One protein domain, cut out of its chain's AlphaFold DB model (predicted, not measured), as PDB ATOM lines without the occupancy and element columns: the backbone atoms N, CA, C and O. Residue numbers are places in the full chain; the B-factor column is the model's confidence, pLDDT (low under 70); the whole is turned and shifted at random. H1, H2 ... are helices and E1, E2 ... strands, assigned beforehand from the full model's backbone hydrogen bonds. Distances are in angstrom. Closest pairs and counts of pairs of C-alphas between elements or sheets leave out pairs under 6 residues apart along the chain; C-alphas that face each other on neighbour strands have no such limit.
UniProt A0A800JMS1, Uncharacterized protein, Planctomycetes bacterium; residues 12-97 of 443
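This is residues 12 to 97 of the 443 residues of an uncharacterized protein of Planctomycetes bacterium (UniProt A0A800JMS1). A strongly twisted sheet of four antiparallel strands, E1, E6, E5 and E4, forms a wall, and the short helix H1 packs on it next to its edge strand E1. A separate small hairpin, E2 and E3, lies near E6, and a long loop, residues 52 to 68, leads from it to E4. The 86 printed residues hold six named strands and one named helix, in the order E1 H1 E2 E3 E4 E5 E6; the class is mixed, helices and strands, with under half of the residues in named elements. The whole is compact, with a radius of gyration of the C-alphas of 12.3 A and spans of 34 by 32 by 20 A.

Strand E1, residues 14 to 16, is an edge strand and the antiparallel neighbour of E6, residues 90 to 95, with N 15 and O 93 2.8 A apart, within hydrogen-bond range. Helix H1, residues 29 to 37, is on this sheet at a height over the sheet of 5.4 A, over none of its strands. The closest C-alphas of E1 and H1 are those of Val 15 and Ser 30, 5.7 A apart. In H1 every O i to N i+4 pair is within hydrogen-bond range. E2, residues 41 to 43, and E3, residues 49 to 51, form an antiparallel hairpin, with N 50 and O 42 at 2.8 A. The closest C-alphas of E3 and E6, Leu 49 and Trp 91, are 8.0 A apart. Residues 50 to 51 of E3 also pair, antiparallel, with residues 61 to 62. E4, residues 69 to 75, is the other edge strand and is apart from E3. E4, E5, residues 78 to 87, and E6 make a meander, each strand the antiparallel neighbour of the one before; N 73 and O 80 are 2.7 A apart, and N 92 and O 85 are 2.9 A apart.

E1 begins at C-alpha 14, (148.159, 175.425, 210.522). H1 is 12.6 A long from first to last C-alpha. E2 measures 7.3 A and E3 6.8 A. E4 is 18.3 A long, E5 28.0 A and E6 16.7 A; E5 begins at C-alpha 78, (159.956, 160.118, 212.915), and E6 ends at C-alpha 95, (149.180, 168.839, 211.662).

The two C-alphas farthest apart are those of Gly 27 and Asn 46, 34.8 A. The printed part has no cut. The links E1 to H1, 12 residues, and E3 to E4, 17 residues, are long; the other four are tight. The mean pLDDT of the printed part is 79.7, and residues 18 to 29 are under 70.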
ATOM      1  N   SER A  12     146.146 177.321 215.207       70.31
ATOM      2  CA  SER A  12     147.558 177.346 215.613       70.31
ATOM      3  C   SER A  12     148.377 176.158 215.106       70.31
ATOM      4  O   SER A  12     149.597 176.244 215.126       70.31
ATOM      5  N   SER A  13     147.748 175.076 214.637       76.75
ATOM      6  CA  SER A  13     148.440 173.920 214.051       76.75
ATOM      7  C   SER A  13     148.541 174.010 212.528       76.75
ATOM      8  O   SER A  13     148.825 173.004 211.881       76.75
ATOM      9  N   CYS A  14     148.261 175.186 211.954       82.44
ATOM     10  CA  CYS A  14     148.159 175.425 210.522       82.44
ATOM     11  C   CYS A  14     149.082 176.549 210.058       82.44
ATOM     12  O   CYS A  14     149.247 177.563 210.736       82.44
ATOM     13  N   VAL A  15     149.621 176.396 208.853       84.12
ATOM     14  CA  VAL A  15     150.449 177.396 208.178       84.12
ATOM     15  C   VAL A  15     149.995 177.561 206.738       84.12
ATOM     16  O   VAL A  15     149.647 176.595 206.054       84.12
ATOM     17  N   GLU A  16     149.983 178.806 206.280       83.31
ATOM     18  CA  GLU A  16     149.754 179.130 204.878       83.31
ATOM     19  C   GLU A  16     151.055 178.928 204.095       83.31
ATOM     20  O   GLU A  16     152.127 179.348 204.532       83.31
ATOM     21  N   LEU A  17     150.971 178.266 202.944       80.50
ATOM     22  CA  LEU A  17     152.126 177.919 202.124       80.50
ATOM     23  C   LEU A  17     152.393 178.979 201.056       80.50
ATOM     24  O   LEU A  17     151.468 179.482 200.418       80.50
ATOM     25  N   LEU A  18     153.681 179.222 200.787       67.81
ATOM     26  CA  LEU A  18     154.168 180.041 199.668       67.81
ATOM     27  C   LEU A  18     153.683 181.505 199.687       67.81
ATOM     28  O   LEU A  18     153.559 182.129 198.631       67.81
ATOM     29  N   THR A  19     153.441 182.066 200.874       60.09
ATOM     30  CA  THR A  19     153.257 183.509 201.069       60.09
ATOM     31  C   THR A  19     154.549 184.150 201.571       60.09
ATOM     32  O   THR A  19     155.325 183.547 202.303       60.09
ATOM     33  N   THR A  20     154.814 185.389 201.154       42.75
ATOM     34  CA  THR A  20     156.048 186.128 201.477       42.75
ATOM     35  C   THR A  20     156.083 186.710 202.896       42.75
ATOM     36  O   THR A  20     157.096 187.287 203.277       42.75
ATOM     37  N   ASN A  21     155.017 186.551 203.691       42.88
ATOM     38  CA  ASN A  21     154.880 187.135 205.027       42.88
ATOM     39  C   ASN A  21     154.404 186.082 206.040       42.88
ATOM     40  O   ASN A  21     153.210 185.964 206.315       42.88
ATOM     41  N   HIS A  22     155.334 185.338 206.635       48.50
ATOM     42  CA  HIS A  22     155.029 184.501 207.793       48.50
ATOM     43  C   HIS A  22     155.124 185.351 209.067       48.50
ATOM     44  O   HIS A  22     156.196 185.522 209.639       48.50
ATOM     45  N   LEU A  23     153.996 185.908 209.514       36.19
ATOM     46  CA  LEU A  23     153.872 186.539 210.835       36.19
ATOM     47  C   LEU A  23     153.717 185.450 211.913       36.19
ATOM     48  O   LEU A  23     152.667 185.318 212.538       36.19
ATOM     49  N   GLY A  24     154.744 184.620 212.085       41.31
ATOM     50  CA  GLY A  24     154.882 183.743 213.245       41.31
ATOM     51  C   GLY A  24     155.646 184.473 214.344       41.31
ATOM     52  O   GLY A  24     156.677 185.087 214.075       41.31
ATOM     53  N   LEU A  25     155.156 184.430 215.584       36.69
ATOM     54  CA  LEU A  25     156.002 184.757 216.731       36.69
ATOM     55  C   LEU A  25     157.094 183.673 216.819       36.69
ATOM     56  O   LEU A  25     156.749 182.491 216.744       36.69
ATOM     57  N   PRO A  26     158.383 184.026 216.978       39.38
ATOM     58  CA  PRO A  26     159.440 183.044 217.206       39.38
ATOM     59  C   PRO A  26     159.047 182.093 218.344       39.38
ATOM     60  O   PRO A  26     158.666 182.551 219.420       39.38
ATOM     61  N   GLY A  27     159.099 180.782 218.095       48.47
ATOM     62  CA  GLY A  27     158.691 179.756 219.064       48.47
ATOM     63  C   GLY A  27     157.206 179.366 219.047       48.47
ATOM     64  O   GLY A  27     156.778 178.628 219.926       48.47
ATOM     65  N   SER A  28     156.403 179.825 218.078       62.53
ATOM     66  CA  SER A  28     155.030 179.327 217.885       62.53
ATOM     67  C   SER A  28     154.985 177.992 217.126       62.53
ATOM     68  O   SER A  28     155.823 177.736 216.261       62.53
ATOM     69  N   ASN A  29     153.937 177.188 217.350       68.19
ATOM     70  CA  ASN A  29     153.657 175.934 216.620       68.19
ATOM     71  C   ASN A  29     153.741 176.095 215.094       68.19
ATOM     72  O   ASN A  29     154.277 175.249 214.383       68.19
ATOM     73  N   SER A  30     153.231 177.220 214.593       70.25
ATOM     74  CA  SER A  30     153.263 177.591 213.181       70.25
ATOM     75  C   SER A  30     154.680 177.854 212.655       70.25
ATOM     76  O   SER A  30     154.959 177.546 211.502       70.25
ATOM     77  N   THR A  31     155.598 178.364 213.478       73.06
ATOM     78  CA  THR A  31     157.004 178.549 213.083       73.06
ATOM     79  C   THR A  31     157.708 177.198 212.956       73.06
ATOM     80  O   THR A  31     158.332 176.929 211.932       73.06
ATOM     81  N   ALA A  32     157.521 176.306 213.932       76.19
ATOM     82  CA  ALA A  32     158.077 174.953 213.884       76.19
ATOM     83  C   ALA A  32     157.545 174.151 212.681       76.19
ATOM     84  O   ALA A  32     158.318 173.523 211.958       76.19
ATOM     85  N   LEU A  33     156.239 174.219 212.398       82.38
ATOM     86  CA  LEU A  33     155.658 173.552 211.230       82.38
ATOM     87  C   LEU A  33     156.216 174.109 209.905       82.38
ATOM     88  O   LEU A  33     156.473 173.339 208.979       82.38
ATOM     89  N   LEU A  34     156.453 175.423 209.806       82.06
ATOM     90  CA  LEU A  34     157.088 176.029 208.627       82.06
ATOM     91  C   LEU A  34     158.515 175.520 208.411       82.06
ATOM     92  O   LEU A  34     158.866 175.171 207.284       82.06
ATOM     93  N   GLU A  35     159.323 175.424 209.468       81.38
ATOM     94  CA  GLU A  35     160.685 174.878 209.386       81.38
ATOM     95  C   GLU A  35     160.691 173.434 208.864       81.38
ATOM     96  O   GLU A  35     161.552 173.058 208.069       81.38
ATOM     97  N   ARG A  36     159.686 172.632 209.237       80.94
ATOM     98  CA  ARG A  36     159.513 171.250 208.749       80.94
ATOM     99  C   ARG A  36     159.150 171.162 207.269       80.94
ATOM    100  O   ARG A  36     159.471 170.171 206.610       80.94
ATOM    101  N   LEU A  37     158.467 172.180 206.753       86.44
ATOM    102  CA  LEU A  37     158.011 172.266 205.365       86.44
ATOM    103  C   LEU A  37     159.030 172.958 204.448       86.44
ATOM    104  O   LEU A  37     158.934 172.844 203.220       86.44
ATOM    105  N   ALA A  38     160.013 173.659 205.018       83.69
ATOM    106  CA  ALA A  38     161.026 174.400 204.282       83.69
ATOM    107  C   ALA A  38     161.783 173.497 203.291       83.69
ATOM    108  O   ALA A  38     162.274 172.423 203.633       83.69
ATOM    109  N   GLY A  39     161.847 173.925 202.025       83.25
ATOM    110  CA  GLY A  39     162.502 173.175 200.945       83.25
ATOM    111  C   GLY A  39     161.761 171.916 200.474       83.25
ATOM    112  O   GLY A  39     162.254 171.228 199.585       83.25
ATOM    113  N   ARG A  40     160.578 171.617 201.027       89.12
ATOM    114  CA  ARG A  40     159.800 170.391 200.747       89.12
ATOM    115  C   ARG A  40     158.424 170.669 200.151       89.12
ATOM    116  O   ARG A  40     157.582 169.777 200.068       89.12
ATOM    117  N   VAL A  41     158.203 171.908 199.728       89.44
ATOM    118  CA  VAL A  41     156.979 172.393 199.091       89.44
ATOM    119  C   VAL A  41     157.380 173.196 197.859       89.44
ATOM    120  O   VAL A  41     158.225 174.084 197.950       89.44
ATOM    121  N   GLN A  42     156.776 172.902 196.708       87.69
ATOM    122  CA  GLN A  42     157.040 173.621 195.462       87.69
ATOM    123  C   GLN A  42     155.796 173.703 194.576       87.69
ATOM    124  O   GLN A  42     154.855 172.924 194.731       87.69
ATOM    125  N   ARG A  43     155.810 174.618 193.602       86.50
ATOM    126  CA  ARG A  43     154.844 174.598 192.498       86.50
ATOM    127  C   ARG A  43     155.378 173.755 191.347       86.50
ATOM    128  O   ARG A  43     156.551 173.856 190.994       86.50
ATOM    129  N   THR A  44     154.519 172.934 190.757       84.25
ATOM    130  CA  THR A  44     154.825 172.219 189.516       84.25
ATOM    131  C   THR A  44     154.843 173.195 188.335       84.25
ATOM    132  O   THR A  44     154.401 174.340 188.440       84.25
ATOM    133  N   LYS A  45     155.308 172.733 187.166       81.94
ATOM    134  CA  LYS A  45     155.266 173.521 185.918       81.94
ATOM    135  C   LYS A  45     153.846 173.936 185.510       81.94
ATOM    136  O   LYS A  45     153.697 174.927 184.805       81.94
ATOM    137  N   ASN A  46     152.834 173.203 185.969       80.19
ATOM    138  CA  ASN A  46     151.428 173.457 185.663       80.19
ATOM    139  C   ASN A  46     150.752 174.363 186.707       80.19
ATOM    140  O   ASN A  46     149.583 174.693 186.561       80.19
ATOM    141  N   GLY A  47     151.483 174.790 187.746       77.88
ATOM    142  CA  GLY A  47     150.979 175.664 188.806       77.88
ATOM    143  C   GLY A  47     150.458 174.936 190.049       77.88
ATOM    144  O   GLY A  47     150.300 175.593 191.085       77.88
ATOM    145  N   ASP A  48     150.272 173.613 189.977       84.38
ATOM    146  CA  ASP A  48     149.817 172.768 191.089       84.38
ATOM    147  C   ASP A  48     150.819 172.765 192.248       84.38
ATOM    148  O   ASP A  48     152.025 172.939 192.049       84.38
ATOM    149  N   LEU A  49     150.345 172.513 193.469       88.56
ATOM    150  CA  LEU A  49     151.226 172.330 194.618       88.56
ATOM    151  C   LEU A  49     151.746 170.889 194.666       88.56
ATOM    152  O   LEU A  49     150.972 169.937 194.597       88.56
ATOM    153  N   ALA A  50     153.055 170.728 194.831       90.88
ATOM    154  CA  ALA A  50     153.687 169.445 195.092       90.88
ATOM    155  C   ALA A  50     154.502 169.497 196.384       90.88
ATOM    156  O   ALA A  50     155.134 170.506 196.702       90.88
ATOM    157  N   VAL A  51     154.507 168.384 197.111       93.06
ATOM    158  CA  VAL A  51     155.211 168.246 198.391       93.06
ATOM    159  C   VAL A  51     156.115 167.019 198.393       93.06
ATOM    160  O   VAL A  51     155.819 166.034 197.720       93.06
ATOM    161  N   ASP A  52     157.209 167.069 199.146       92.50
ATOM    162  CA  ASP A  52     158.116 165.939 199.361       92.50
ATOM    163  C   ASP A  52     157.905 165.359 200.770       92.50
ATOM    164  O   ASP A  52     158.543 165.818 201.720       92.50
ATOM    165  N   PRO A  53     157.033 164.348 200.944       89.44
ATOM    166  CA  PRO A  53     156.721 163.774 202.252       89.44
ATOM    167  C   PRO A  53     157.862 162.964 202.875       89.44
ATOM    168  O   PRO A  53     157.822 162.701 204.075       89.44
ATOM    169  N   VAL A  54     158.913 162.625 202.119       88.44
ATOM    170  CA  VAL A  54     160.037 161.811 202.618       88.44
ATOM    171  C   VAL A  54     161.307 162.643 202.852       88.44
ATOM    172  O   VAL A  54     162.124 162.280 203.692       88.44
ATOM    173  N   GLY A  55     161.459 163.780 202.165       85.69
ATOM    174  CA  GLY A  55     162.586 164.706 202.340       85.69
ATOM    175  C   GLY A  55     163.838 164.309 201.554       85.69
ATOM    176  O   GLY A  55     164.942 164.721 201.898       85.69
ATOM    177  N   ILE A  56     163.677 163.474 200.525       84.38
ATOM    178  CA  ILE A  56     164.768 162.945 199.686       84.38
ATOM    179  C   ILE A  56     164.890 163.669 198.336       84.38
ATOM    180  O   ILE A  56     165.724 163.303 197.511       84.38
ATOM    181  N   GLY A  57     164.046 164.670 198.074       82.62
ATOM    182  CA  GLY A  57     164.101 165.549 196.906       82.62
ATOM    183  C   GLY A  57     163.669 164.920 195.577       82.62
ATOM    184  O   GLY A  57     163.579 165.627 194.575       82.62
ATOM    185  N   ASN A  58     163.376 163.617 195.542       81.00
ATOM    186  CA  ASN A  58     163.053 162.876 194.315       81.00
ATOM    187  C   ASN A  58     161.670 162.190 194.321       81.00
ATOM    188  O   ASN A  58     161.278 161.618 193.306       81.00
ATOM    189  N   LYS A  59     160.911 162.267 195.423       83.69
ATOM    190  CA  LYS A  59     159.553 161.707 195.553       83.69
ATOM    191  C   LYS A  59     158.531 162.801 195.844       83.69
ATOM    192  O   LYS A  59     158.003 162.905 196.945       83.69
ATOM    193  N   TRP A  60     158.246 163.606 194.829       91.00
ATOM    194  CA  TRP A  60     157.247 164.666 194.918       91.00
ATOM    195  C   TRP A  60     155.840 164.119 194.691       91.00
ATOM    196  O   TRP A  60     155.593 163.387 193.732       91.00
ATOM    197  N   LYS A  61     154.908 164.506 195.560       92.44
ATOM    198  CA  LYS A  61     153.487 164.201 195.441       92.44
ATOM    199  C   LYS A  61     152.721 165.474 195.114       92.44
ATOM    200  O   LYS A  61     152.705 166.405 195.917       92.44
ATOM    201  N   THR A  62     152.084 165.498 193.949       92.31
ATOM    202  CA  THR A  62     151.149 166.561 193.570       92.31
ATOM    203  C   THR A  62     149.874 166.448 194.398       92.31
ATOM    204  O   THR A  62     149.376 165.344 194.633       92.31
ATOM    205  N   LEU A  63     149.371 167.588 194.858       90.69
ATOM    206  CA  LEU A  63     148.160 167.700 195.658       90.69
ATOM    207  C   LEU A  63     146.975 168.105 194.777       90.69
ATOM    208  O   LEU A  63     147.126 168.886 193.842       90.69
ATOM    209  N   ASP A  64     145.803 167.565 195.098       87.25
ATOM    210  CA  ASP A  64     144.537 167.879 194.433       87.25
ATOM    211  C   ASP A  64     143.881 169.080 195.129       87.25
ATOM    212  O   ASP A  64     143.674 169.062 196.342       87.25
ATOM    213  N   GLU A  65     143.580 170.136 194.372       84.56
ATOM    214  CA  GLU A  65     143.002 171.381 194.889       84.56
ATOM    215  C   GLU A  65     141.599 171.205 195.470       84.56
ATOM    216  O   GLU A  65     141.203 171.971 196.349       84.56
ATOM    217  N   GLU A  66     140.865 170.192 195.010       84.50
ATOM    218  CA  GLU A  66     139.488 169.926 195.426       84.50
ATOM    219  C   GLU A  66     139.411 168.992 196.644       84.50
ATOM    220  O   GLU A  66     138.329 168.776 197.193       84.50
ATOM    221  N   LYS A  67     140.541 168.423 197.094       84.50
ATOM    222  CA  LYS A  67     140.556 167.403 198.152       84.50
ATOM    223  C   LYS A  67     141.542 167.717 199.267       84.50
ATOM    224  O   LYS A  67     142.700 168.066 199.045       84.50
ATOM    225  N   VAL A  68     141.113 167.464 200.504       85.25
ATOM    226  CA  VAL A  68     142.046 167.373 201.634       85.25
ATOM    227  C   VAL A  68     142.913 166.133 201.440       85.25
ATOM    228  O   VAL A  68     142.406 165.020 201.300       85.25
ATOM    229  N   THR A  69     144.228 166.322 201.454       89.06
ATOM    230  CA  THR A  69     145.203 165.241 201.334       89.06
ATOM    231  C   THR A  69     145.940 165.072 202.653       89.06
ATOM    232  O   THR A  69     146.609 165.996 203.103       89.06
ATOM    233  N   VAL A  70     145.857 163.887 203.260       89.00
ATOM    234  CA  VAL A  70     146.626 163.537 204.466       89.00
ATOM    235  C   VAL A  70     147.808 162.662 204.070       89.00
ATOM    236  O   VAL A  70     147.631 161.675 203.353       89.00
ATOM    237  N   LEU A  71     149.009 163.029 204.514       90.06
ATOM    238  CA  LEU A  71     150.260 162.346 204.201       90.06
ATOM    239  C   LEU A  71     151.029 162.007 205.471       90.06
ATOM    240  O   LEU A  71     151.094 162.815 206.397       90.06
ATOM    241  N   ASP A  72     151.675 160.846 205.449       89.75
ATOM    242  CA  ASP A  72     152.754 160.532 206.375       89.75
ATOM    243  C   ASP A  72     153.977 161.382 206.002       89.75
ATOM    244  O   ASP A  72     154.474 161.327 204.874       89.75
ATOM    245  N   TRP A  73     154.427 162.203 206.942       89.75
ATOM    246  CA  TRP A  73     155.530 163.140 206.812       89.75
ATOM    247  C   TRP A  73     156.726 162.643 207.613       89.75
ATOM    248  O   TRP A  73     156.695 162.586 208.842       89.75
ATOM    249  N   PHE A  74     157.788 162.272 206.908       87.56
ATOM    250  CA  PHE A  74     159.003 161.761 207.527       87.56
ATOM    251  C   PHE A  74     159.998 162.889 207.796       87.56
ATOM    252  O   PHE A  74     160.317 163.673 206.896       87.56
ATOM    253  N   GLN A  75     160.515 162.966 209.024       83.31
ATOM    254  CA  GLN A  75     161.572 163.898 209.409       83.31
ATOM    255  C   GLN A  75     162.359 163.369 210.608       83.31
ATOM    256  O   GLN A  75     161.777 162.954 211.606       83.31
ATOM    257  N   ALA A  76     163.693 163.401 210.516       79.50
ATOM    258  CA  ALA A  76     164.599 163.022 211.606       79.50
ATOM    259  C   ALA A  76     164.285 161.646 212.245       79.50
ATOM    260  O   ALA A  76     164.357 161.483 213.460       79.50
ATOM    261  N   GLY A  77     163.912 160.652 211.429       78.50
ATOM    262  CA  GLY A  77     163.601 159.297 211.908       78.50
ATOM    263  C   GLY A  77     162.191 159.119 212.481       78.50
ATOM    264  O   GLY A  77     161.867 158.022 212.929       78.50
ATOM    265  N   ARG A  78     161.349 160.157 212.457       81.38
ATOM    266  CA  ARG A  78     159.956 160.118 212.915       81.38
ATOM    267  C   ARG A  78     158.994 160.302 211.748       81.38
ATOM    268  O   ARG A  78     159.316 160.989 210.779       81.38
ATOM    269  N   THR A  79     157.809 159.715 211.878       84.88
ATOM    270  CA  THR A  79     156.699 159.883 210.936       84.88
ATOM    271  C   THR A  79     155.541 160.555 211.658       84.88
ATOM    272  O   THR A  79     155.020 159.997 212.621       84.88
ATOM    273  N   THR A  80     155.129 161.728 211.187       85.12
ATOM    274  CA  THR A  80     153.936 162.444 211.667       85.12
ATOM    275  C   THR A  80     152.907 162.546 210.544       85.12
ATOM    276  O   THR A  80     153.223 162.273 209.389       85.12
ATOM    277  N   LYS A  81     151.651 162.889 210.845       87.69
ATOM    278  CA  LYS A  81     150.627 163.086 209.806       87.69
ATOM    279  C   LYS A  81     150.419 164.566 209.548       87.69
ATOM    280  O   LYS A  81     150.093 165.302 210.473       87.69
ATOM    281  N   LEU A  82     150.534 164.978 208.288       88.88
ATOM    282  CA  LEU A  82     150.195 166.328 207.842       88.88
ATOM    283  C   LEU A  82     148.999 166.290 206.896       88.88
ATOM    284  O   LEU A  82     148.910 165.427 206.023       88.88
ATOM    285  N   GLN A  83     148.093 167.245 207.060       88.38
ATOM    286  CA  GLN A  83     146.983 167.487 206.145       88.38
ATOM    287  C   GLN A  83     147.264 168.724 205.298       88.38
ATOM    288  O   GLN A  83     147.713 169.751 205.803       88.38
ATOM    289  N   PHE A  84     146.953 168.625 204.012       89.19
ATOM    290  CA  PHE A  84     147.106 169.689 203.035       89.19
ATOM    291  C   PHE A  84     145.772 169.950 202.359       89.19
ATOM    292  O   PHE A  84     145.080 169.009 201.964       89.19
ATOM    293  N   PHE A  85     145.410 171.219 202.219       88.00
ATOM    294  CA  PHE A  85     144.166 171.603 201.562       88.00
ATOM    295  C   PHE A  85     144.225 173.022 201.024       88.00
ATOM    296  O   PHE A  85     144.980 173.870 201.508       88.00
ATOM    297  N   ARG A  86     143.383 173.293 200.031       84.50
ATOM    298  CA  ARG A  86     143.188 174.636 199.503       84.50
ATOM    299  C   ARG A  86     142.008 175.295 200.214       84.50
ATOM    300  O   ARG A  86     140.926 174.726 200.321       84.50
ATOM    301  N   ARG A  87     142.205 176.514 200.720       80.81
ATOM    302  CA  ARG A  87     141.141 177.347 201.300       80.81
ATOM    303  C   ARG A  87     141.176 178.710 200.633       80.81
ATOM    304  O   ARG A  87     142.151 179.447 200.768       80.81
ATOM    305  N   LYS A  88     140.087 179.064 199.943       81.06
ATOM    306  CA  LYS A  88     140.035 180.239 199.058       81.06
ATOM    307  C   LYS A  88     141.162 180.150 198.010       81.06
ATOM    308  O   LYS A  88     141.215 179.190 197.247       81.06
ATOM    309  N   ASN A  89     142.082 181.112 198.000       81.00
ATOM    310  CA  ASN A  89     143.166 181.206 197.021       81.00
ATOM    311  C   ASN A  89     144.519 180.722 197.557       81.00
ATOM    312  O   ASN A  89     145.532 180.906 196.886       81.00
ATOM    313  N   SER A  90     144.532 180.096 198.736       83.19
ATOM    314  CA  SER A  90     145.763 179.737 199.433       83.19
ATOM    315  C   SER A  90     145.804 178.263 199.794       83.19
ATOM    316  O   SER A  90     144.783 177.655 200.131       83.19
ATOM    317  N   TRP A  91     147.008 177.705 199.755       84.75
ATOM    318  CA  TRP A  91     147.286 176.368 200.249       84.75
ATOM    319  C   TRP A  91     147.663 176.415 201.721       84.75
ATOM    320  O   TRP A  91     148.426 177.279 202.148       84.75
ATOM    321  N   TRP A  92     147.139 175.462 202.476       86.50
ATOM    322  CA  TRP A  92     147.381 175.320 203.899       86.50
ATOM    323  C   TRP A  92     147.956 173.942 204.180       86.50
ATOM    324  O   TRP A  92     147.520 172.950 203.591       86.50
ATOM    325  N   ALA A  93     148.919 173.898 205.092       87.81
ATOM    326  CA  ALA A  93     149.377 172.678 205.732       87.81
ATOM    327  C   ALA A  93     149.037 172.760 207.214       87.81
ATOM    328  O   ALA A  93     149.264 173.796 207.840       87.81
ATOM    329  N   CYS A  94     148.519 171.680 207.778       86.56
ATOM    330  CA  CYS A  94     148.308 171.579 209.212       86.56
ATOM    331  C   CYS A  94     148.779 170.227 209.729       86.56
ATOM    332  O   CYS A  94     148.790 169.244 208.983       86.56
ATOM    333  N   SER A  95     149.088 170.148 211.020       85.94
ATOM    334  CA  SER A  95     149.180 168.839 211.662       85.94
ATOM    335  C   SER A  95     147.833 168.111 211.596       85.94
ATOM    336  O   SER A  95     146.763 168.720 211.689       85.94
ATOM    337  N   ALA A  96     147.900 166.799 211.394       77.81
ATOM    338  CA  ALA A  96     146.800 165.845 211.500       77.81
ATOM    339  C   ALA A  96     147.153 164.695 212.464       77.81
ATOM    340  O   ALA A  96     146.489 163.656 212.476       77.81
ATOM    341  N   ALA A  97     148.223 164.859 213.244       79.38
ATOM    342  CA  ALA A  97     148.700 163.886 214.207       79.38
ATOM    343  C   ALA A  97     147.854 163.982 215.489       79.38
ATOM    344  O   ALA A  97     148.118 164.794 216.371       79.38
TER     345      ALA A  97